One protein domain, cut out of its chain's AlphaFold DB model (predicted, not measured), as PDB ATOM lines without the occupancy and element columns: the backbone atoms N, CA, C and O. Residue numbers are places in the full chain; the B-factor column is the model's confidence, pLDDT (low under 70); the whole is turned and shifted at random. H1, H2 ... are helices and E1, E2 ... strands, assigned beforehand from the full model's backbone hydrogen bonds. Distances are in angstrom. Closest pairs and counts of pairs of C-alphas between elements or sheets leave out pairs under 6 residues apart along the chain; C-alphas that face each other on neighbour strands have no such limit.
ATOM      1  N   SER A 364     -25.551 -29.202 -21.053       66.69
ATOM      2  CA  SER A 364     -26.655 -29.438 -22.000       66.69
ATOM      3  C   SER A 364     -26.195 -29.929 -23.378       66.69
ATOM      4  O   SER A 364     -26.990 -30.521 -24.109       66.69
ATOM      5  N   ASN A 365     -24.927 -29.695 -23.724       74.19
ATOM      6  CA  ASN A 365     -24.291 -30.041 -24.991       74.19
ATOM      7  C   ASN A 365     -23.183 -31.102 -24.824       74.19
ATOM      8  O   ASN A 365     -22.336 -31.294 -25.707       74.19
ATOM      9  N   ASP A 366     -23.174 -31.809 -23.693       83.19
ATOM     10  CA  ASP A 366     -22.222 -32.880 -23.434       83.19
ATOM     11  C   ASP A 366     -22.556 -34.146 -24.239       83.19
ATOM     12  O   ASP A 366     -23.252 -35.044 -23.771       83.19
ATOM     13  N   TYR A 367     -22.012 -34.238 -25.452       86.31
ATOM     14  CA  TYR A 367     -22.148 -35.407 -26.329       86.31
ATOM     15  C   TYR A 367     -21.018 -36.439 -26.166       86.31
ATOM     16  O   TYR A 367     -20.841 -37.301 -27.028       86.31
ATOM     17  N   THR A 368     -20.250 -36.385 -25.069       89.19
ATOM     18  CA  THR A 368     -19.164 -37.351 -24.825       89.19
ATOM     19  C   THR A 368     -19.677 -38.681 -24.274       89.19
ATOM     20  O   THR A 368     -20.576 -38.727 -23.427       89.19
ATOM     21  N   LEU A 369     -19.088 -39.784 -24.744       90.94
ATOM     22  CA  LEU A 369     -19.378 -41.125 -24.236       90.94
ATOM     23  C   LEU A 369     -18.944 -41.274 -22.774       90.94
ATOM     24  O   LEU A 369     -17.807 -40.983 -22.402       90.94
ATOM     25  N   ARG A 370     -19.851 -41.811 -21.955       89.81
ATOM     26  CA  ARG A 370     -19.632 -42.170 -20.544       89.81
ATOM     27  C   ARG A 370     -19.512 -43.682 -20.352       89.81
ATOM     28  O   ARG A 370     -18.687 -44.149 -19.565       89.81
ATOM     29  N   LYS A 371     -20.306 -44.448 -21.102       89.94
ATOM     30  CA  LYS A 371     -20.335 -45.918 -21.123       89.94
ATOM     31  C   LYS A 371     -20.865 -46.396 -22.477       89.94
ATOM     32  O   LYS A 371     -21.664 -45.689 -23.082       89.94
ATOM     33  N   VAL A 372     -20.478 -47.589 -22.923       89.50
ATOM     34  CA  VAL A 372     -21.122 -48.279 -24.054       89.50
ATOM     35  C   VAL A 372     -21.379 -49.733 -23.679       89.50
ATOM     36  O   VAL A 372     -20.443 -50.516 -23.544       89.50
ATOM     37  N   ASP A 373     -22.642 -50.118 -23.513       86.56
ATOM     38  CA  ASP A 373     -23.009 -51.526 -23.366       86.56
ATOM     39  C   ASP A 373     -23.092 -52.177 -24.753       86.56
ATOM     40  O   ASP A 373     -23.882 -51.748 -25.593       86.56
ATOM     41  N   ILE A 374     -22.272 -53.204 -25.009       85.31
ATOM     42  CA  ILE A 374     -22.218 -53.909 -26.301       85.31
ATOM     43  C   ILE A 374     -22.610 -55.374 -26.093       85.31
ATOM     44  O   ILE A 374     -21.858 -56.144 -25.496       85.31
ATOM     45  N   GLN A 375     -23.774 -55.775 -26.605       79.06
ATOM     46  CA  GLN A 375     -24.345 -57.115 -26.416       79.06
ATOM     47  C   GLN A 375     -24.396 -57.885 -27.741       79.06
ATOM     48  O   GLN A 375     -24.919 -57.388 -28.737       79.06
ATOM     49  N   SER A 376     -23.881 -59.117 -27.764       74.50
ATOM     50  CA  SER A 376     -23.972 -60.014 -28.926       74.50
ATOM     51  C   SER A 376     -25.353 -60.664 -29.000       74.50
ATOM     52  O   SER A 376     -25.856 -61.148 -27.994       74.50
ATOM     53  N   LYS A 377     -25.962 -60.754 -30.189       66.56
ATOM     54  CA  LYS A 377     -27.333 -61.288 -30.311       66.56
ATOM     55  C   LYS A 377     -27.481 -62.768 -29.922       66.56
ATOM     56  O   LYS A 377     -28.535 -63.161 -29.431       66.56
ATOM     57  N   TYR A 378     -26.457 -63.581 -30.174       58.78
ATOM     58  CA  TYR A 378     -26.537 -65.050 -30.101       58.78
ATOM     59  C   TYR A 378     -25.637 -65.673 -29.022       58.78
ATOM     60  O   TYR A 378     -25.482 -66.891 -28.972       58.78
ATOM     61  N   ASN A 379     -24.982 -64.854 -28.195       55.88
ATOM     62  CA  ASN A 379     -23.972 -65.328 -27.252       55.88
ATOM     63  C   ASN A 379     -23.921 -64.401 -26.029       55.88
ATOM     64  O   ASN A 379     -23.383 -63.302 -26.129       55.88
ATOM     65  N   ASN A 380     -24.513 -64.846 -24.914       49.66
ATOM     66  CA  ASN A 380     -24.706 -64.077 -23.672       49.66
ATOM     67  C   ASN A 380     -23.938 -64.657 -22.457       49.66
ATOM     68  O   ASN A 380     -24.176 -64.237 -21.328       49.66
ATOM     69  N   ASP A 381     -23.016 -65.607 -22.665       45.44
ATOM     70  CA  ASP A 381     -22.266 -66.265 -21.581       45.44
ATOM     71  C   ASP A 381     -21.214 -65.338 -20.936       45.44
ATOM     72  O   ASP A 381     -20.194 -65.010 -21.551       45.44
ATOM     73  N   GLU A 382     -21.382 -65.005 -19.649       43.94
ATOM     74  CA  GLU A 382     -20.386 -64.253 -18.856       43.94
ATOM     75  C   GLU A 382     -18.993 -64.911 -18.873       43.94
ATOM     76  O   GLU A 382     -17.974 -64.223 -18.799       43.94
ATOM     77  N   ILE A 383     -18.945 -66.238 -19.040       39.78
ATOM     78  CA  ILE A 383     -17.732 -67.068 -19.079       39.78
ATOM     79  C   ILE A 383     -16.881 -66.806 -20.344       39.78
ATOM     80  O   ILE A 383     -15.683 -67.087 -20.345       39.78
ATOM     81  N   LEU A 384     -17.460 -66.243 -21.415       41.31
ATOM     82  CA  LEU A 384     -16.772 -65.990 -22.695       41.31
ATOM     83  C   LEU A 384     -16.797 -64.523 -23.162       41.31
ATOM     84  O   LEU A 384     -16.141 -64.202 -24.158       41.31
ATOM     85  N   LEU A 385     -17.543 -63.641 -22.487       48.06
ATOM     86  CA  LEU A 385     -17.822 -62.283 -22.974       48.06
ATOM     87  C   LEU A 385     -16.955 -61.158 -22.404       48.06
ATOM     88  O   LEU A 385     -16.820 -60.139 -23.083       48.06
ATOM     89  N   GLN A 386     -16.375 -61.301 -21.206       40.84
ATOM     90  CA  GLN A 386     -15.803 -60.152 -20.475       40.84
ATOM     91  C   GLN A 386     -14.658 -59.411 -21.198       40.84
ATOM     92  O   GLN A 386     -14.369 -58.272 -20.840       40.84
ATOM     93  N   GLU A 387     -14.032 -59.998 -22.229       54.19
ATOM     94  CA  GLU A 387     -12.908 -59.387 -22.961       54.19
ATOM     95  C   GLU A 387     -12.988 -59.495 -24.504       54.19
ATOM     96  O   GLU A 387     -11.957 -59.579 -25.173       54.19
ATOM     97  N   LYS A 388     -14.191 -59.499 -25.106       66.69
ATOM     98  CA  LYS A 388     -14.337 -59.593 -26.580       66.69
ATOM     99  C   LYS A 388     -14.846 -58.336 -27.284       66.69
ATOM    100  O   LYS A 388     -14.149 -57.821 -28.158       66.69
ATOM    101  N   ASN A 389     -16.049 -57.882 -26.928       80.81
ATOM    102  CA  ASN A 389     -16.684 -56.718 -27.543       80.81
ATOM    103  C   ASN A 389     -16.327 -55.459 -26.747       80.81
ATOM    104  O   ASN A 389     -16.739 -55.330 -25.590       80.81
ATOM    105  N   TYR A 390     -15.595 -54.523 -27.346       87.56
ATOM    106  CA  TYR A 390     -15.290 -53.254 -26.692       87.56
ATOM    107  C   TYR A 390     -15.128 -52.078 -27.649       87.56
ATOM    108  O   TYR A 390     -14.669 -52.241 -28.772       87.56
ATOM    109  N   ILE A 391     -15.462 -50.874 -27.189       90.81
ATOM    110  CA  ILE A 391     -15.058 -49.635 -27.861       90.81
ATOM    111  C   ILE A 391     -13.624 -49.267 -27.452       90.81
ATOM    112  O   ILE A 391     -13.180 -49.625 -26.356       90.81
ATOM    113  N   ASP A 392     -12.868 -48.619 -28.341       90.62
ATOM    114  CA  ASP A 392     -11.516 -48.162 -28.007       90.62
ATOM    115  C   ASP A 392     -11.542 -47.060 -26.933       90.62
ATOM    116  O   ASP A 392     -12.559 -46.407 -26.696       90.62
ATOM    117  N   LYS A 393     -10.409 -46.865 -26.258       91.25
ATOM    118  CA  LYS A 393     -10.272 -45.857 -25.195       91.25
ATOM    119  C   LYS A 393     -10.011 -44.443 -25.732       91.25
ATOM    120  O   LYS A 393     -10.158 -43.480 -24.977       91.25
ATOM    121  N   GLU A 394      -9.644 -44.333 -27.005       93.31
ATOM    122  CA  GLU A 394      -9.216 -43.107 -27.674       93.31
ATOM    123  C   GLU A 394     -10.097 -42.794 -28.895       93.31
ATOM    124  O   GLU A 394     -10.370 -43.669 -29.720       93.31
ATOM    125  N   PHE A 395     -10.499 -41.528 -29.015       95.06
ATOM    126  CA  PHE A 395     -11.234 -40.961 -30.145       95.06
ATOM    127  C   PHE A 395     -10.468 -39.768 -30.717       95.06
ATOM    128  O   PHE A 395      -9.828 -39.020 -29.976       95.06
ATOM    129  N   LYS A 396     -10.576 -39.539 -32.026       95.06
ATOM    130  CA  LYS A 396     -10.103 -38.315 -32.680       95.06
ATOM    131  C   LYS A 396     -11.290 -37.384 -32.919       95.06
ATOM    132  O   LYS A 396     -12.271 -37.775 -33.546       95.06
ATOM    133  N   ASP A 397     -11.203 -36.158 -32.421       91.88
ATOM    134  CA  ASP A 397     -12.199 -35.115 -32.656       91.88
ATOM    135  C   ASP A 397     -11.918 -34.433 -34.003       91.88
ATOM    136  O   ASP A 397     -10.904 -33.757 -34.187       91.88
ATOM    137  N   VAL A 398     -12.842 -34.608 -34.946       90.81
ATOM    138  CA  VAL A 398     -12.815 -34.007 -36.289       90.81
ATOM    139  C   VAL A 398     -13.961 -33.012 -36.499       90.81
ATOM    140  O   VAL A 398     -14.300 -32.689 -37.631       90.81
ATOM    141  N   SER A 399     -14.551 -32.506 -35.413       84.00
ATOM    142  CA  SER A 399     -15.627 -31.508 -35.437       84.00
ATOM    143  C   SER A 399     -15.161 -30.193 -36.074       84.00
ATOM    144  O   SER A 399     -14.101 -29.679 -35.703       84.00
ATOM    145  N   VAL A 400     -15.954 -29.620 -36.976       79.31
ATOM    146  CA  VAL A 400     -15.729 -28.272 -37.526       79.31
ATOM    147  C   VAL A 400     -16.491 -27.248 -36.677       79.31
ATOM    148  O   VAL A 400     -17.556 -27.544 -36.132       79.31
ATOM    149  N   GLN A 401     -15.942 -26.044 -36.516       68.94
ATOM    150  CA  GLN A 401     -16.580 -24.990 -35.728       68.94
ATOM    151  C   GLN A 401     -17.885 -24.530 -36.401       68.94
ATOM    152  O   GLN A 401     -17.876 -24.081 -37.541       68.94
ATOM    153  N   GLY A 402     -19.005 -24.643 -35.678       68.19
ATOM    154  CA  GLY A 402     -20.351 -24.345 -36.188       68.19
ATOM    155  C   GLY A 402     -21.137 -25.562 -36.696       68.19
ATOM    156  O   GLY A 402     -22.338 -25.438 -36.929       68.19
ATOM    157  N   GLU A 403     -20.509 -26.736 -36.811       78.12
ATOM    158  CA  GLU A 403     -21.161 -27.990 -37.216       78.12
ATOM    159  C   GLU A 403     -21.512 -28.896 -36.017       78.12
ATOM    160  O   GLU A 403     -21.098 -28.668 -34.877       78.12
ATOM    161  N   SER A 404     -22.271 -29.968 -36.272       80.88
ATOM    162  CA  SER A 404     -22.473 -31.062 -35.310       80.88
ATOM    163  C   SER A 404     -21.151 -31.775 -35.003       80.88
ATOM    164  O   SER A 404     -20.360 -32.027 -35.913       80.88
ATOM    165  N   LYS A 405     -20.920 -32.166 -33.744       87.19
ATOM    166  CA  LYS A 405     -19.626 -32.745 -33.327       87.19
ATOM    167  C   LYS A 405     -19.362 -34.079 -34.018       87.19
ATOM    168  O   LYS A 405     -20.277 -34.884 -34.172       87.19
ATOM    169  N   ARG A 406     -18.113 -34.362 -34.388       92.38
ATOM    170  CA  ARG A 406     -17.761 -35.613 -35.072       92.38
ATOM    171  C   ARG A 406     -16.519 -36.250 -34.468       92.38
ATOM    172  O   ARG A 406     -15.470 -35.618 -34.354       92.38
ATOM    173  N   TYR A 407     -16.654 -37.522 -34.108       94.12
ATOM    174  CA  TYR A 407     -15.631 -38.301 -33.421       94.12
ATOM    175  C   TYR A 407     -15.297 -39.565 -34.217       94.12
ATOM    176  O   TYR A 407     -16.150 -40.431 -34.397       94.12
ATOM    177  N   GLU A 408     -14.055 -39.693 -34.672       95.44
ATOM    178  CA  GLU A 408     -13.534 -40.917 -35.292       95.44
ATOM    179  C   GLU A 408     -13.014 -41.859 -34.194       95.44
ATOM    180  O   GLU A 408     -12.292 -41.436 -33.288       95.44
ATOM    181  N   GLY A 409     -13.354 -43.146 -34.261       94.62
ATOM    182  CA  GLY A 409     -12.934 -44.141 -33.274       94.62
ATOM    183  C   GLY A 409     -12.964 -45.572 -33.805       94.62
ATOM    184  O   GLY A 409     -13.189 -45.819 -34.991       94.62
ATOM    185  N   LYS A 410     -12.737 -46.543 -32.915       92.62
ATOM    186  CA  LYS A 410     -12.780 -47.978 -33.238       92.62
ATOM    187  C   LYS A 410     -13.717 -48.728 -32.307       92.62
ATOM    188  O   LYS A 410     -13.764 -48.460 -31.108       92.62
ATOM    189  N   ILE A 411     -14.417 -49.711 -32.862       90.12
ATOM    190  CA  ILE A 411     -15.217 -50.672 -32.106       90.12
ATOM    191  C   ILE A 411     -14.771 -52.091 -32.453       90.12
ATOM    192  O   ILE A 411     -14.785 -52.516 -33.606       90.12
ATOM    193  N   TYR A 412     -14.348 -52.824 -31.434       87.31
ATOM    194  CA  TYR A 412     -13.835 -54.176 -31.546       87.31
ATOM    195  C   TYR A 412     -14.953 -55.173 -31.249       87.31
ATOM    196  O   TYR A 412     -15.549 -55.118 -30.174       87.31
ATOM    197  N   LEU A 413     -15.236 -56.084 -32.181       82.31
ATOM    198  CA  LEU A 413     -16.358 -57.030 -32.106       82.31
ATOM    199  C   LEU A 413     -15.887 -58.472 -32.353       82.31
ATOM    200  O   LEU A 413     -15.011 -58.703 -33.184       82.31
ATOM    201  N   ASP A 414     -16.479 -59.459 -31.676       75.12
ATOM    202  CA  ASP A 414     -16.227 -60.884 -31.952       75.12
ATOM    203  C   ASP A 414     -16.659 -61.256 -33.388       75.12
ATOM    204  O   ASP A 414     -17.821 -61.054 -33.755       75.12
ATOM    205  N   LYS A 415     -15.766 -61.883 -34.177       72.81
ATOM    206  CA  LYS A 415     -16.083 -62.464 -35.507       72.81
ATOM    207  C   LYS A 415     -17.300 -63.402 -35.498       72.81
ATOM    208  O   LYS A 415     -17.902 -63.642 -36.542       72.81
ATOM    209  N   ASN A 416     -17.662 -63.940 -34.335       67.88
ATOM    210  CA  ASN A 416     -18.756 -64.888 -34.140       67.88
ATOM    211  C   ASN A 416     -20.037 -64.249 -33.562       67.88
ATOM    212  O   ASN A 416     -21.017 -64.955 -33.350       67.88
ATOM    213  N   ALA A 417     -20.065 -62.936 -33.291       68.31
ATOM    214  CA  ALA A 417     -21.258 -62.289 -32.729       68.31
ATOM    215  C   ALA A 417     -22.400 -62.122 -33.752       68.31
ATOM    216  O   ALA A 417     -23.565 -62.106 -33.354       68.31
ATOM    217  N   GLY A 418     -22.079 -61.990 -35.048       66.25
ATOM    218  CA  GLY A 418     -23.004 -61.837 -36.188       66.25
ATOM    219  C   GLY A 418     -23.805 -60.524 -36.226       66.25
ATOM    220  O   GLY A 418     -23.902 -59.868 -37.264       66.25
ATOM    221  N   LYS A 419     -24.400 -60.135 -35.093       73.62
ATOM    222  CA  LYS A 419     -25.126 -58.878 -34.878       73.62
ATOM    223  C   LYS A 419     -24.929 -58.417 -33.432       73.62
ATOM    224  O   LYS A 419     -24.976 -59.246 -32.521       73.62
ATOM    225  N   VAL A 420     -24.762 -57.114 -33.211       76.81
ATOM    226  CA  VAL A 420     -24.573 -56.529 -31.869       76.81
ATOM    227  C   VAL A 420     -25.559 -55.402 -31.581       76.81
ATOM    228  O   VAL A 420     -25.869 -54.602 -32.457       76.81
ATOM    229  N   ASN A 421     -26.059 -55.343 -30.351       81.88
ATOM    230  CA  ASN A 421     -26.734 -54.170 -29.814       81.88
ATOM    231  C   ASN A 421     -25.671 -53.280 -29.157       81.88
ATOM    232  O   ASN A 421     -24.755 -53.801 -28.517       81.88
ATOM    233  N   ILE A 422     -25.775 -51.967 -29.344       85.44
ATOM    234  CA  ILE A 422     -24.824 -50.974 -28.842       85.44
ATOM    235  C   ILE A 422     -25.644 -49.891 -28.147       85.44
ATOM    236  O   ILE A 422     -26.356 -49.134 -28.799       85.44
ATOM    237  N   THR A 423     -25.553 -49.811 -26.825       86.50
ATOM    238  CA  THR A 423     -26.316 -48.857 -26.018       86.50
ATOM    239  C   THR A 423     -25.347 -47.874 -25.353       86.50
ATOM    240  O   THR A 423     -24.733 -48.209 -24.335       86.50
ATOM    241  N   PRO A 424     -25.139 -46.680 -25.938       89.81
ATOM    242  CA  PRO A 424     -24.280 -45.661 -25.355       89.81
ATOM    243  C   PRO A 424     -24.992 -44.909 -24.225       89.81
ATOM    244  O   PRO A 424     -26.171 -44.575 -24.310       89.81
ATOM    245  N   SER A 425     -24.234 -44.581 -23.184       89.56
ATOM    246  CA  SER A 425     -24.570 -43.548 -22.209       89.56
ATOM    247  C   SER A 425     -23.756 -42.308 -22.553       89.56
ATOM    248  O   SER A 425     -22.524 -42.353 -22.565       89.56
ATOM    249  N   ILE A 426     -24.462 -41.224 -22.854       88.38
ATOM    250  CA  ILE A 426     -23.914 -39.898 -23.150       88.38
ATOM    251  C   ILE A 426     -23.943 -39.054 -21.868       88.38
ATOM    252  O   ILE A 426     -24.726 -39.343 -20.962       88.38
ATOM    253  N   GLY A 427     -23.072 -38.051 -21.751       80.25
ATOM    254  CA  GLY A 427     -23.004 -37.218 -20.548       80.25
ATOM    255  C   GLY A 427     -24.162 -36.226 -20.376       80.25
ATOM    256  O   GLY A 427     -24.574 -35.969 -19.245       80.25
ATOM    257  N   LYS A 428     -24.766 -35.757 -21.479       80.12
ATOM    258  CA  LYS A 428     -26.024 -34.994 -21.481       80.12
ATOM    259  C   LYS A 428     -27.114 -35.741 -20.700       80.12
ATOM    260  O   LYS A 428     -27.378 -36.916 -20.940       80.12
ATOM    261  N   SER A 429     -27.778 -35.041 -19.785       69.19
ATOM    262  CA  SER A 429     -28.673 -35.648 -18.786       69.19
ATOM    263  C   SER A 429     -29.985 -36.218 -19.342       69.19
ATOM    264  O   SER A 429     -30.531 -37.157 -18.765       69.19
ATOM    265  N   SER A 430     -30.521 -35.646 -20.426       75.50
ATOM    266  CA  SER A 430     -31.768 -36.060 -21.093       75.50
ATOM    267  C   SER A 430     -31.928 -35.347 -22.450       75.50
ATOM    268  O   SER A 430     -31.065 -34.558 -22.837       75.50
ATOM    269  N   GLY A 431     -33.012 -35.611 -23.190       78.69
ATOM    270  CA  GLY A 431     -33.339 -34.862 -24.415       78.69
ATOM    271  C   GLY A 431     -32.432 -35.162 -25.616       78.69
ATOM    272  O   GLY A 431     -32.102 -34.262 -26.386       78.69
ATOM    273  N   TYR A 432     -31.998 -36.414 -25.771       83.56
ATOM    274  CA  TYR A 432     -31.271 -36.889 -26.953       83.56
ATOM    275  C   TYR A 432     -31.780 -38.262 -27.407       83.56
ATOM    276  O   TYR A 432     -32.541 -38.927 -26.703       83.56
ATOM    277  N   THR A 433     -31.424 -38.664 -28.624       82.69
ATOM    278  CA  THR A 433     -32.057 -39.773 -29.350       82.69
ATOM    279  C   THR A 433     -31.041 -40.360 -30.335       82.69
ATOM    280  O   THR A 433     -30.691 -39.724 -31.322       82.69
ATOM    281  N   VAL A 434     -30.493 -41.546 -30.033       83.12
ATOM    282  CA  VAL A 434     -29.339 -42.126 -30.754       83.12
ATOM    283  C   VAL A 434     -29.752 -43.168 -31.798       83.12
ATOM    284  O   VAL A 434     -30.288 -44.212 -31.434       83.12
ATOM    285  N   LYS A 435     -29.441 -42.943 -33.081       81.75
ATOM    286  CA  LYS A 435     -29.582 -43.962 -34.139       81.75
ATOM    287  C   LYS A 435     -28.255 -44.650 -34.448       81.75
ATOM    288  O   LYS A 435     -27.183 -44.075 -34.275       81.75
ATOM    289  N   LEU A 436     -28.351 -45.885 -34.943       83.00
ATOM    290  CA  LEU A 436     -27.217 -46.682 -35.402       83.00
ATOM    291  C   LEU A 436     -27.372 -47.032 -36.888       83.00
ATOM    292  O   LEU A 436     -28.441 -47.449 -37.347       83.00
ATOM    293  N   SER A 437     -26.284 -46.942 -37.645       80.50
ATOM    294  CA  SER A 437     -26.194 -47.507 -38.993       80.50
ATOM    295  C   SER A 437     -24.896 -48.298 -39.149       80.50
ATOM    296  O   SER A 437     -23.921 -48.060 -38.437       80.50
ATOM    297  N   ASN A 438     -24.876 -49.262 -40.071       81.25
ATOM    298  CA  ASN A 438     -23.627 -49.825 -40.581       81.25
ATOM    299  C   ASN A 438     -23.485 -49.455 -42.059       81.25
ATOM    300  O   ASN A 438     -24.373 -49.760 -42.865       81.25
ATOM    301  N   HIS A 439     -22.375 -48.810 -42.398       80.06
ATOM    302  CA  HIS A 439     -21.930 -48.574 -43.763       80.06
ATOM    303  C   HIS A 439     -20.894 -49.647 -44.100       80.06
ATOM    304  O   HIS A 439     -19.829 -49.702 -43.488       80.06
ATOM    305  N   TYR A 440     -21.212 -50.519 -45.055       71.56
ATOM    306  CA  TYR A 440     -20.341 -51.625 -45.453       71.56
ATOM    307  C   TYR A 440     -20.091 -51.630 -46.959       71.56
ATOM    308  O   TYR A 440     -20.898 -51.112 -47.729       71.56
ATOM    309  N   LEU A 441     -18.983 -52.226 -47.391       62.41
ATOM    310  CA  LEU A 441     -18.689 -52.412 -48.813       62.41
ATOM    311  C   LEU A 441     -19.315 -53.719 -49.314       62.41
ATOM    312  O   LEU A 441     -19.162 -54.758 -48.677       62.41
ATOM    313  N   ASP A 442     -20.012 -53.679 -50.452       58.34
ATOM    314  CA  ASP A 442     -20.444 -54.897 -51.145       58.34
ATOM    315  C   ASP A 442     -19.280 -55.598 -51.875       58.34
ATOM    316  O   ASP A 442     -18.145 -55.112 -51.923       58.34
ATOM    317  N   GLU A 443     -19.563 -56.765 -52.457       50.84
ATOM    318  CA  GLU A 443     -18.594 -57.570 -53.216       50.84
ATOM    319  C   GLU A 443     -17.953 -56.803 -54.396       50.84
ATOM    320  O   GLU A 443     -16.803 -57.066 -54.752       50.84
ATOM    321  N   TYR A 444     -18.638 -55.778 -54.925       53.03
ATOM    322  CA  TYR A 444     -18.163 -54.881 -55.987       53.03
ATOM    323  C   TYR A 444     -17.465 -53.617 -55.453       53.03
ATOM    324  O   TYR A 444     -17.084 -52.748 -56.240       53.03
ATOM    325  N   GLY A 445     -17.298 -53.487 -54.134       55.38
ATOM    326  CA  GLY A 445     -16.663 -52.339 -53.486       55.38
ATOM    327  C   GLY A 445     -17.540 -51.087 -53.391       55.38
ATOM    328  O   GLY A 445     -17.006 -50.000 -53.187       55.38
ATOM    329  N   LYS A 446     -18.866 -51.200 -53.537       60.31
ATOM    330  CA  LYS A 446     -19.797 -50.072 -53.367       60.31
ATOM    331  C   LYS A 446     -20.314 -50.012 -51.934       60.31
ATOM    332  O   LYS A 446     -20.695 -51.033 -51.368       60.31
ATOM    333  N   VAL A 447     -20.392 -48.805 -51.374       61.66
ATOM    334  CA  VAL A 447     -20.977 -48.589 -50.043       61.66
ATOM    335  C   VAL A 447     -22.469 -48.936 -50.057       61.66
ATOM    336  O   VAL A 447     -23.231 -48.478 -50.911       61.66
ATOM    337  N   LYS A 448     -22.886 -49.733 -49.076       65.50
ATOM    338  CA  LYS A 448     -24.270 -50.043 -48.727       65.50
ATOM    339  C   LYS A 448     -24.538 -49.532 -47.321       65.50
ATOM    340  O   LYS A 448     -23.768 -49.793 -46.400       65.50
ATOM    341  N   ILE A 449     -25.661 -48.843 -47.158       64.56
ATOM    342  CA  ILE A 449     -26.125 -48.336 -45.868       64.56
ATOM    343  C   ILE A 449     -27.187 -49.295 -45.337       64.56
ATOM    344  O   ILE A 449     -28.161 -49.591 -46.031       64.56
ATOM    345  N   LYS A 450     -27.019 -49.768 -44.100       63.28
ATOM    346  CA  LYS A 450     -28.053 -50.499 -43.359       63.28
ATOM    347  C   LYS A 450     -28.353 -49.774 -42.049       63.28
ATOM    348  O   LYS A 450     -27.756 -50.064 -41.012       63.28
ATOM    349  N   GLN A 451     -29.275 -48.819 -42.122       56.28
ATOM    350  CA  GLN A 451     -29.843 -48.128 -40.966       56.28
ATOM    351  C   GLN A 451     -30.677 -49.106 -40.125       56.28
ATOM    352  O   GLN A 451     -31.370 -49.957 -40.688       56.28
ATOM    353  N   GLN A 452     -30.602 -49.010 -38.795       60.28
ATOM    354  CA  GLN A 452     -31.463 -49.771 -37.887       60.28
ATOM    355  C   GLN A 452     -31.896 -48.921 -36.687       60.28
ATOM    356  O   GLN A 452     -31.122 -48.141 -36.137       60.28
ATOM    357  N   ASP A 453     -33.158 -49.074 -36.295       50.38
ATOM    358  CA  ASP A 453     -33.757 -48.302 -35.206       50.38
ATOM    359  C   ASP A 453     -33.374 -48.864 -33.832       50.38
ATOM    360  O   ASP A 453     -33.285 -50.081 -33.678       50.38
ATOM    361  N   PHE A 454     -33.226 -47.956 -32.864       48.50
ATOM    362  CA  PHE A 454     -33.205 -48.093 -31.396       48.50
ATOM    363  C   PHE A 454     -33.078 -49.497 -30.776       48.50
ATOM    364  O   PHE A 454     -32.101 -49.757 -30.081       48.50
ATOM    365  N   ASP A 455     -34.028 -50.404 -31.014       48.38
ATOM    366  CA  ASP A 455     -34.095 -51.724 -30.367       48.38
ATOM    367  C   ASP A 455     -33.447 -52.880 -31.172       48.38
ATOM    368  O   ASP A 455     -33.605 -54.055 -30.825       48.38
ATOM    369  N   LYS A 456     -32.774 -52.600 -32.301       61.94
ATOM    370  CA  LYS A 456     -32.403 -53.616 -33.310       61.94
ATOM    371  C   LYS A 456     -30.887 -53.787 -33.476       61.94
ATOM    372  O   LYS A 456     -30.167 -52.869 -33.853       61.94
ATOM    373  N   PHE A 457     -30.414 -55.024 -33.299       66.62
ATOM    374  CA  PHE A 457     -28.998 -55.399 -33.404       66.62
ATOM    375  C   PHE A 457     -28.364 -55.034 -34.766       66.62
ATOM    376  O   PHE A 457     -28.719 -55.592 -35.814       66.62
ATOM    377  N   VAL A 458     -27.345 -54.168 -34.742       71.19
ATOM    378  CA  VAL A 458     -26.494 -53.800 -35.882       71.19
ATOM    379  C   VAL A 458     -25.903 -55.060 -36.512       71.19
ATOM    380  O   VAL A 458     -25.242 -55.846 -35.838       71.19
ATOM    381  N   SER A 459     -26.167 -55.276 -37.804       68.62
ATOM    382  CA  SER A 459     -25.604 -56.403 -38.558       68.62
ATOM    383  C   SER A 459     -24.365 -55.964 -39.327       68.62
ATOM    384  O   SER A 459     -24.433 -54.991 -40.081       68.62
ATOM    385  N   PHE A 460     -23.287 -56.731 -39.216       67.50
ATOM    386  CA  PHE A 460     -22.143 -56.664 -40.121       67.50
ATOM    387  C   PHE A 460     -22.265 -57.767 -41.177       67.50
ATOM    388  O   PHE A 460     -22.683 -58.884 -40.879       67.50
ATOM    389  N   SER A 461     -22.003 -57.415 -42.432       51.06
ATOM    390  CA  SER A 461     -22.228 -58.277 -43.603       51.06
ATOM    391  C   SER A 461     -21.039 -59.184 -43.906       51.06
ATOM    392  O   SER A 461     -21.231 -60.305 -44.384       51.06
ATOM    393  N   ASP A 462     -19.839 -58.687 -43.618       59.69
ATOM    394  CA  ASP A 462     -18.567 -59.290 -43.984       59.69
ATOM    395  C   ASP A 462     -17.600 -59.222 -42.790       59.69
ATOM    396  O   ASP A 462     -16.990 -58.188 -42.515       59.69
ATOM    397  N   SER A 463     -17.511 -60.326 -42.044       55.72
ATOM    398  CA  SER A 463     -16.547 -60.548 -40.951       55.72
ATOM    399  C   SER A 463     -15.234 -61.187 -41.437       55.72
ATOM    400  O   SER A 463     -14.323 -61.451 -40.638       55.72
ATOM    401  N   THR A 464     -15.148 -61.435 -42.746       51.81
ATOM    402  CA  THR A 464     -14.110 -62.191 -43.455       51.81
ATOM    403  C   THR A 464     -13.152 -61.313 -44.258       51.81
ATOM    404  O   THR A 464     -12.005 -61.701 -44.448       51.81
ATOM    405  N   SER A 465     -13.583 -60.133 -44.702       56.34
ATOM    406  CA  SER A 465     -12.764 -59.189 -45.460       56.34
ATOM    407  C   SER A 465     -11.760 -58.450 -44.577       56.34
ATOM    408  O   SER A 465     -12.134 -57.651 -43.718       56.34
ATOM    409  N   ASP A 466     -10.479 -58.606 -44.908       54.72
ATOM    410  CA  ASP A 466      -9.369 -57.822 -44.352       54.72
ATOM    411  C   ASP A 466      -9.230 -56.416 -44.993       54.72
ATOM    412  O   ASP A 466      -8.256 -55.705 -44.736       54.72
ATOM    413  N   LYS A 467     -10.177 -55.980 -45.845       61.06
ATOM    414  CA  LYS A 467     -10.173 -54.617 -46.413       61.06
ATOM    415  C   LYS A 467     -10.395 -53.573 -45.300       61.06
ATOM    416  O   LYS A 467     -11.359 -53.705 -44.538       61.06
ATOM    417  N   PRO A 468      -9.596 -52.490 -45.232       58.00
ATOM    418  CA  PRO A 468      -9.885 -51.379 -44.331       58.00
ATOM    419  C   PRO A 468     -11.252 -50.762 -44.664       58.00
ATOM    420  O   PRO A 468     -11.637 -50.678 -45.830       58.00
ATOM    421  N   ASN A 469     -11.980 -50.338 -43.630       64.38
ATOM    422  CA  ASN A 469     -13.326 -49.754 -43.717       64.38
ATOM    423  C   ASN A 469     -14.389 -50.667 -44.377       64.38
ATOM    424  O   ASN A 469     -15.394 -50.175 -44.883       64.38
ATOM    425  N   ALA A 470     -14.214 -51.996 -44.340       69.81
ATOM    426  CA  ALA A 470     -15.222 -52.947 -44.826       69.81
ATOM    427  C   ALA A 470     -16.573 -52.850 -44.086       69.81
ATOM    428  O   ALA A 470     -17.612 -53.098 -44.694       69.81
ATOM    429  N   ASN A 471     -16.559 -52.477 -42.799       79.12
ATOM    430  CA  ASN A 471     -17.731 -52.091 -42.006       79.12
ATOM    431  C   ASN A 471     -17.363 -50.870 -41.140       79.12
ATOM    432  O   ASN A 471     -16.322 -50.875 -40.473       79.12
ATOM    433  N   VAL A 472     -18.225 -49.856 -41.114       86.06
ATOM    434  CA  VAL A 472     -18.114 -48.662 -40.263       86.06
ATOM    435  C   VAL A 472     -19.474 -48.415 -39.621       86.06
ATOM    436  O   VAL A 472     -20.480 -48.275 -40.319       86.06
ATOM    437  N   ILE A 473     -19.517 -48.388 -38.290       87.56
ATOM    438  CA  ILE A 473     -20.743 -48.141 -37.531       87.56
ATOM    439  C   ILE A 473     -20.835 -46.650 -37.224       87.56
ATOM    440  O   ILE A 473     -19.975 -46.110 -36.535       87.56
ATOM    441  N   TYR A 474     -21.897 -46.008 -37.703       88.88
ATOM    442  CA  TYR A 474     -22.234 -44.641 -37.326       88.88
ATOM    443  C   TYR A 474     -23.203 -44.677 -36.146       88.88
ATOM    444  O   TYR A 474     -24.195 -45.411 -36.164       88.88
ATOM    445  N   MET A 475     -22.883 -43.907 -35.111       90.69
ATOM    446  CA  MET A 475     -23.712 -43.682 -33.933       90.69
ATOM    447  C   MET A 475     -24.040 -42.190 -33.877       90.69
ATOM    448  O   MET A 475     -23.233 -41.378 -33.425       90.69
ATOM    449  N   ASP A 476     -25.226 -41.856 -34.374       88.94
ATOM    450  CA  ASP A 476     -25.701 -40.487 -34.563       88.94
ATOM    451  C   ASP A 476     -26.612 -40.084 -33.405       88.94
ATOM    452  O   ASP A 476     -27.629 -40.728 -33.144       88.94
ATOM    453  N   ILE A 477     -26.257 -39.007 -32.715       87.81
ATOM    454  CA  ILE A 477     -26.951 -38.463 -31.553       87.81
ATOM    455  C   ILE A 477     -27.789 -37.274 -32.023       87.81
ATOM    456  O   ILE A 477     -27.253 -36.203 -32.296       87.81
ATOM    457  N   TYR A 478     -29.104 -37.459 -32.097       85.94
ATOM    458  CA  TYR A 478     -30.069 -36.410 -32.426       85.94
ATOM    459  C   TYR A 478     -30.654 -35.781 -31.161       85.94
ATOM    460  O   TYR A 478     -30.638 -36.375 -30.080       85.94
ATOM    461  N   GLU A 479     -31.217 -34.588 -31.304       84.69
ATOM    462  CA  GLU A 479     -32.090 -33.980 -30.306       84.69
ATOM    463  C   GLU A 479     -33.396 -34.778 -30.174       84.69
ATOM    464  O   GLU A 479     -33.987 -35.211 -31.169       84.69
ATOM    465  N   GLY A 480     -33.821 -35.020 -28.932       71.62
ATOM    466  CA  GLY A 480     -35.044 -35.769 -28.650       71.62
ATOM    467  C   GLY A 480     -36.284 -34.902 -28.844       71.62
ATOM    468  O   GLY A 480     -36.396 -33.860 -28.204       71.62
ATOM    469  N   SER A 481     -37.217 -35.344 -29.691       59.97
ATOM    470  CA  SER A 481     -38.514 -34.685 -29.884       59.97
ATOM    471  C   SER A 481     -39.620 -35.353 -29.054       59.97
ATOM    472  O   SER A 481     -39.465 -36.472 -28.563       59.97
ATOM    473  N   GLU A 482     -40.764 -34.681 -28.917       47.59
ATOM    474  CA  GLU A 482     -41.947 -35.228 -28.234       47.59
ATOM    475  C   GLU A 482     -42.721 -36.266 -29.080       47.59
ATOM    476  O   GLU A 482     -43.717 -36.818 -28.614       47.59
ATOM    477  N   SER A 483     -42.277 -36.562 -30.311       46.22
ATOM    478  CA  SER A 483     -42.927 -37.518 -31.218       46.22
ATOM    479  C   SER A 483     -41.945 -38.569 -31.745       46.22
ATOM    480  O   SER A 483     -40.875 -38.250 -32.256       46.22
ATOM    481  N   SER A 484     -42.313 -39.849 -31.672       46.41
ATOM    482  CA  SER A 484     -41.423 -40.975 -32.007       46.41
ATOM    483  C   SER A 484     -41.027 -41.089 -33.488       46.41
ATOM    484  O   SER A 484     -40.237 -41.963 -33.839       46.41
ATOM    485  N   GLU A 485     -41.583 -40.243 -34.357       48.59
ATOM    486  CA  GLU A 485     -41.408 -40.298 -35.814       48.59
ATOM    487  C   GLU A 485     -40.564 -39.131 -36.362       48.59
ATOM    488  O   GLU A 485     -40.031 -39.239 -37.466       48.59
ATOM    489  N   GLN A 486     -40.366 -38.055 -35.587       56.84
ATOM    490  CA  GLN A 486     -39.532 -36.910 -35.974       56.84
ATOM    491  C   GLN A 486     -38.257 -36.843 -35.125       56.84
ATOM    492  O   GLN A 486     -38.309 -36.781 -33.896       56.84
ATOM    493  N   LEU A 487     -37.100 -36.823 -35.790       64.31
ATOM    494  CA  LEU A 487     -35.815 -36.501 -35.167       64.31
ATOM    495  C   LEU A 487     -35.647 -34.980 -35.092       64.31
ATOM    496  O   LEU A 487     -35.998 -34.282 -36.043       64.31
ATOM    497  N   GLY A 488     -35.079 -34.477 -33.993       72.62
ATOM    498  CA  GLY A 488     -34.569 -33.108 -33.941       72.62
ATOM    499  C   GLY A 488     -33.224 -32.967 -34.669       72.62
ATOM    500  O   GLY A 488     -32.830 -33.832 -35.456       72.62
ATOM    501  N   ALA A 489     -32.495 -31.882 -34.401       81.88
ATOM    502  CA  ALA A 489     -31.196 -31.633 -35.030       81.88
ATOM    503  C   ALA A 489     -30.174 -32.755 -34.742       81.88
ATOM    504  O   ALA A 489     -30.200 -33.367 -33.673       81.88
ATOM    505  N   LEU A 490     -29.243 -33.002 -35.672       85.12
ATOM    506  CA  LEU A 490     -28.063 -33.828 -35.402       85.12
ATOM    507  C   LEU A 490     -27.111 -33.045 -34.486       85.12
ATOM    508  O   LEU A 490     -26.740 -31.915 -34.793       85.12
ATOM    509  N   LEU A 491     -26.725 -33.643 -33.361       86.00
ATOM    510  CA  LEU A 491     -25.931 -32.997 -32.313       86.00
ATOM    511  C   LEU A 491     -24.480 -33.492 -32.317       86.00
ATOM    512  O   LEU A 491     -23.549 -32.697 -32.171       86.00
ATOM    513  N   ALA A 492     -24.289 -34.801 -32.502       89.88
ATOM    514  CA  ALA A 492     -22.974 -35.411 -32.663       89.88
ATOM    515  C   ALA A 492     -23.035 -36.765 -33.390       89.88
ATOM    516  O   ALA A 492     -24.012 -37.493 -33.246       89.88
ATOM    517  N   THR A 493     -21.958 -37.145 -34.075       93.12
ATOM    518  CA  THR A 493     -21.783 -38.453 -34.726       93.12
ATOM    519  C   THR A 493     -20.473 -39.103 -34.283       93.12
ATOM    520  O   THR A 493     -19.401 -38.504 -34.387       93.12
ATOM    521  N   TYR A 494     -20.546 -40.360 -33.844       94.19
ATOM    522  CA  TYR A 494     -19.378 -41.227 -33.669       94.19
ATOM    523  C   TYR A 494     -19.240 -42.153 -34.879       94.19
ATOM    524  O   TYR A 494     -20.111 -42.985 -35.133       94.19
ATOM    525  N   GLU A 495     -18.134 -42.023 -35.605       94.00
ATOM    526  CA  GLU A 495     -17.749 -42.887 -36.719       94.00
ATOM    527  C   GLU A 495     -16.807 -43.982 -36.204       94.00
ATOM    528  O   GLU A 495     -15.630 -43.742 -35.928       94.00
ATOM    529  N   LEU A 496     -17.341 -45.191 -36.025       92.56
ATOM    530  CA  LEU A 496     -16.650 -46.304 -35.379       92.56
ATOM    531  C   LEU A 496     -16.222 -47.351 -36.413       92.56
ATOM    532  O   LEU A 496     -17.019 -48.180 -36.862       92.56
ATOM    533  N   GLN A 497     -14.936 -47.349 -36.763       90.81
ATOM    534  CA  GLN A 497     -14.330 -48.387 -37.597       90.81
ATOM    535  C   GLN A 497     -14.434 -49.746 -36.886       90.81
ATOM    536  O   GLN A 497     -13.961 -49.901 -35.755       90.81
ATOM    537  N   VAL A 498     -15.041 -50.742 -37.539       86.94
ATOM    538  CA  VAL A 498     -15.198 -52.081 -36.956       86.94
ATOM    539  C   VAL A 498     -13.895 -52.868 -37.083       86.94
ATOM    540  O   VAL A 498     -13.383 -53.063 -38.185       86.94
ATOM    541  N   VAL A 499     -13.386 -53.369 -35.960       85.19
ATOM    542  CA  VAL A 499     -12.211 -54.247 -35.895       85.19
ATOM    543  C   VAL A 499     -12.635 -55.616 -35.363       85.19
ATOM    544  O   VAL A 499     -13.228 -55.735 -34.295       85.19
ATOM    545  N   PHE A 500     -12.351 -56.678 -36.111       79.44
ATOM    546  CA  PHE A 500     -12.861 -58.009 -35.788       79.44
ATOM    547  C   PHE A 500     -11.891 -58.839 -34.936       79.44
ATOM    548  O   PHE A 500     -10.848 -59.287 -35.414       79.44
TER     549      PHE A 500
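This is residues 364 to 500 of the 994 residues of the protein "Putative cell wall binding repeat protein" of Clostridium botulinum (strain Eklund 17B / Type B) (UniProt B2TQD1). A strongly twisted six-stranded sheet is partly covered on one face by a ribbon of two strands, E1 and E4, as in a lopsided, loosely formed sandwich. The small helix H1 lies far out from the core, and the long link between E6 and E7 folds back past E4. The printed part has 137 residues, with one named helix and eight named strands in the order E1 H1 E2 E3 E4 E5 E6 E7 E8 along the chain; the class is mostly strand, as strands hold 66 of the 70 residues in named elements. The large sheet, E2 E3 E8 E7 E5 E6, is mixed. The whole is compact, with a radius of gyration of the C-alphas of 15.2 A and spans of 39 by 38 by 31 A.

E2 is residues 394 to 397. E3, residues 405 to 414, measures 28.4 A; E8, residues 490 to 500, 28.6 A, ending at C-alpha 500 (-12.861, -58.009, -35.788). E7, residues 471 to 479, measures 25.9 A; E5, residues 432 to 441, 29.6 A; E6 is residues 447 to 452. E1, residues 369 to 376, begins at C-alpha 369 (-19.378, -41.125, -24.236); E4 is residues 419 to 426 and H1 residues 382 to 385.

E3 and E8 are parallel, with N 407 and O 493 2.9 A apart. E8 and E7, a hairpin, are antiparallel, with N 475 and O 494 at 2.9 A. E7 and E5 are antiparallel, with N 435 and O 476 at 2.9 A. The hairpins E2 and E3, N 396 to O 408 2.9 A, and E5 and E6, N 440 to O 448 3.0 A, bring in the edge strands E2 and E6. E1 and E4 are antiparallel, with N 373 and O 423 at 2.9 A. E4 and E5 are near each other, with 9 pairs of C-alphas within 10 A. H1 is not on the sheet; it is too short for an O i to N i+4 pair, and its one O i to N i+3 pair is out of range.

The C-alphas of Ile 383 and Gly 402, the two farthest apart, are 46.1 A apart. The printed part has no cut; E6 to E7 is the long link, with 18 residues. Mean pLDDT of the printed part is 74.0; 55 residues are under 70, among them 377 to 388 and 441 to 457.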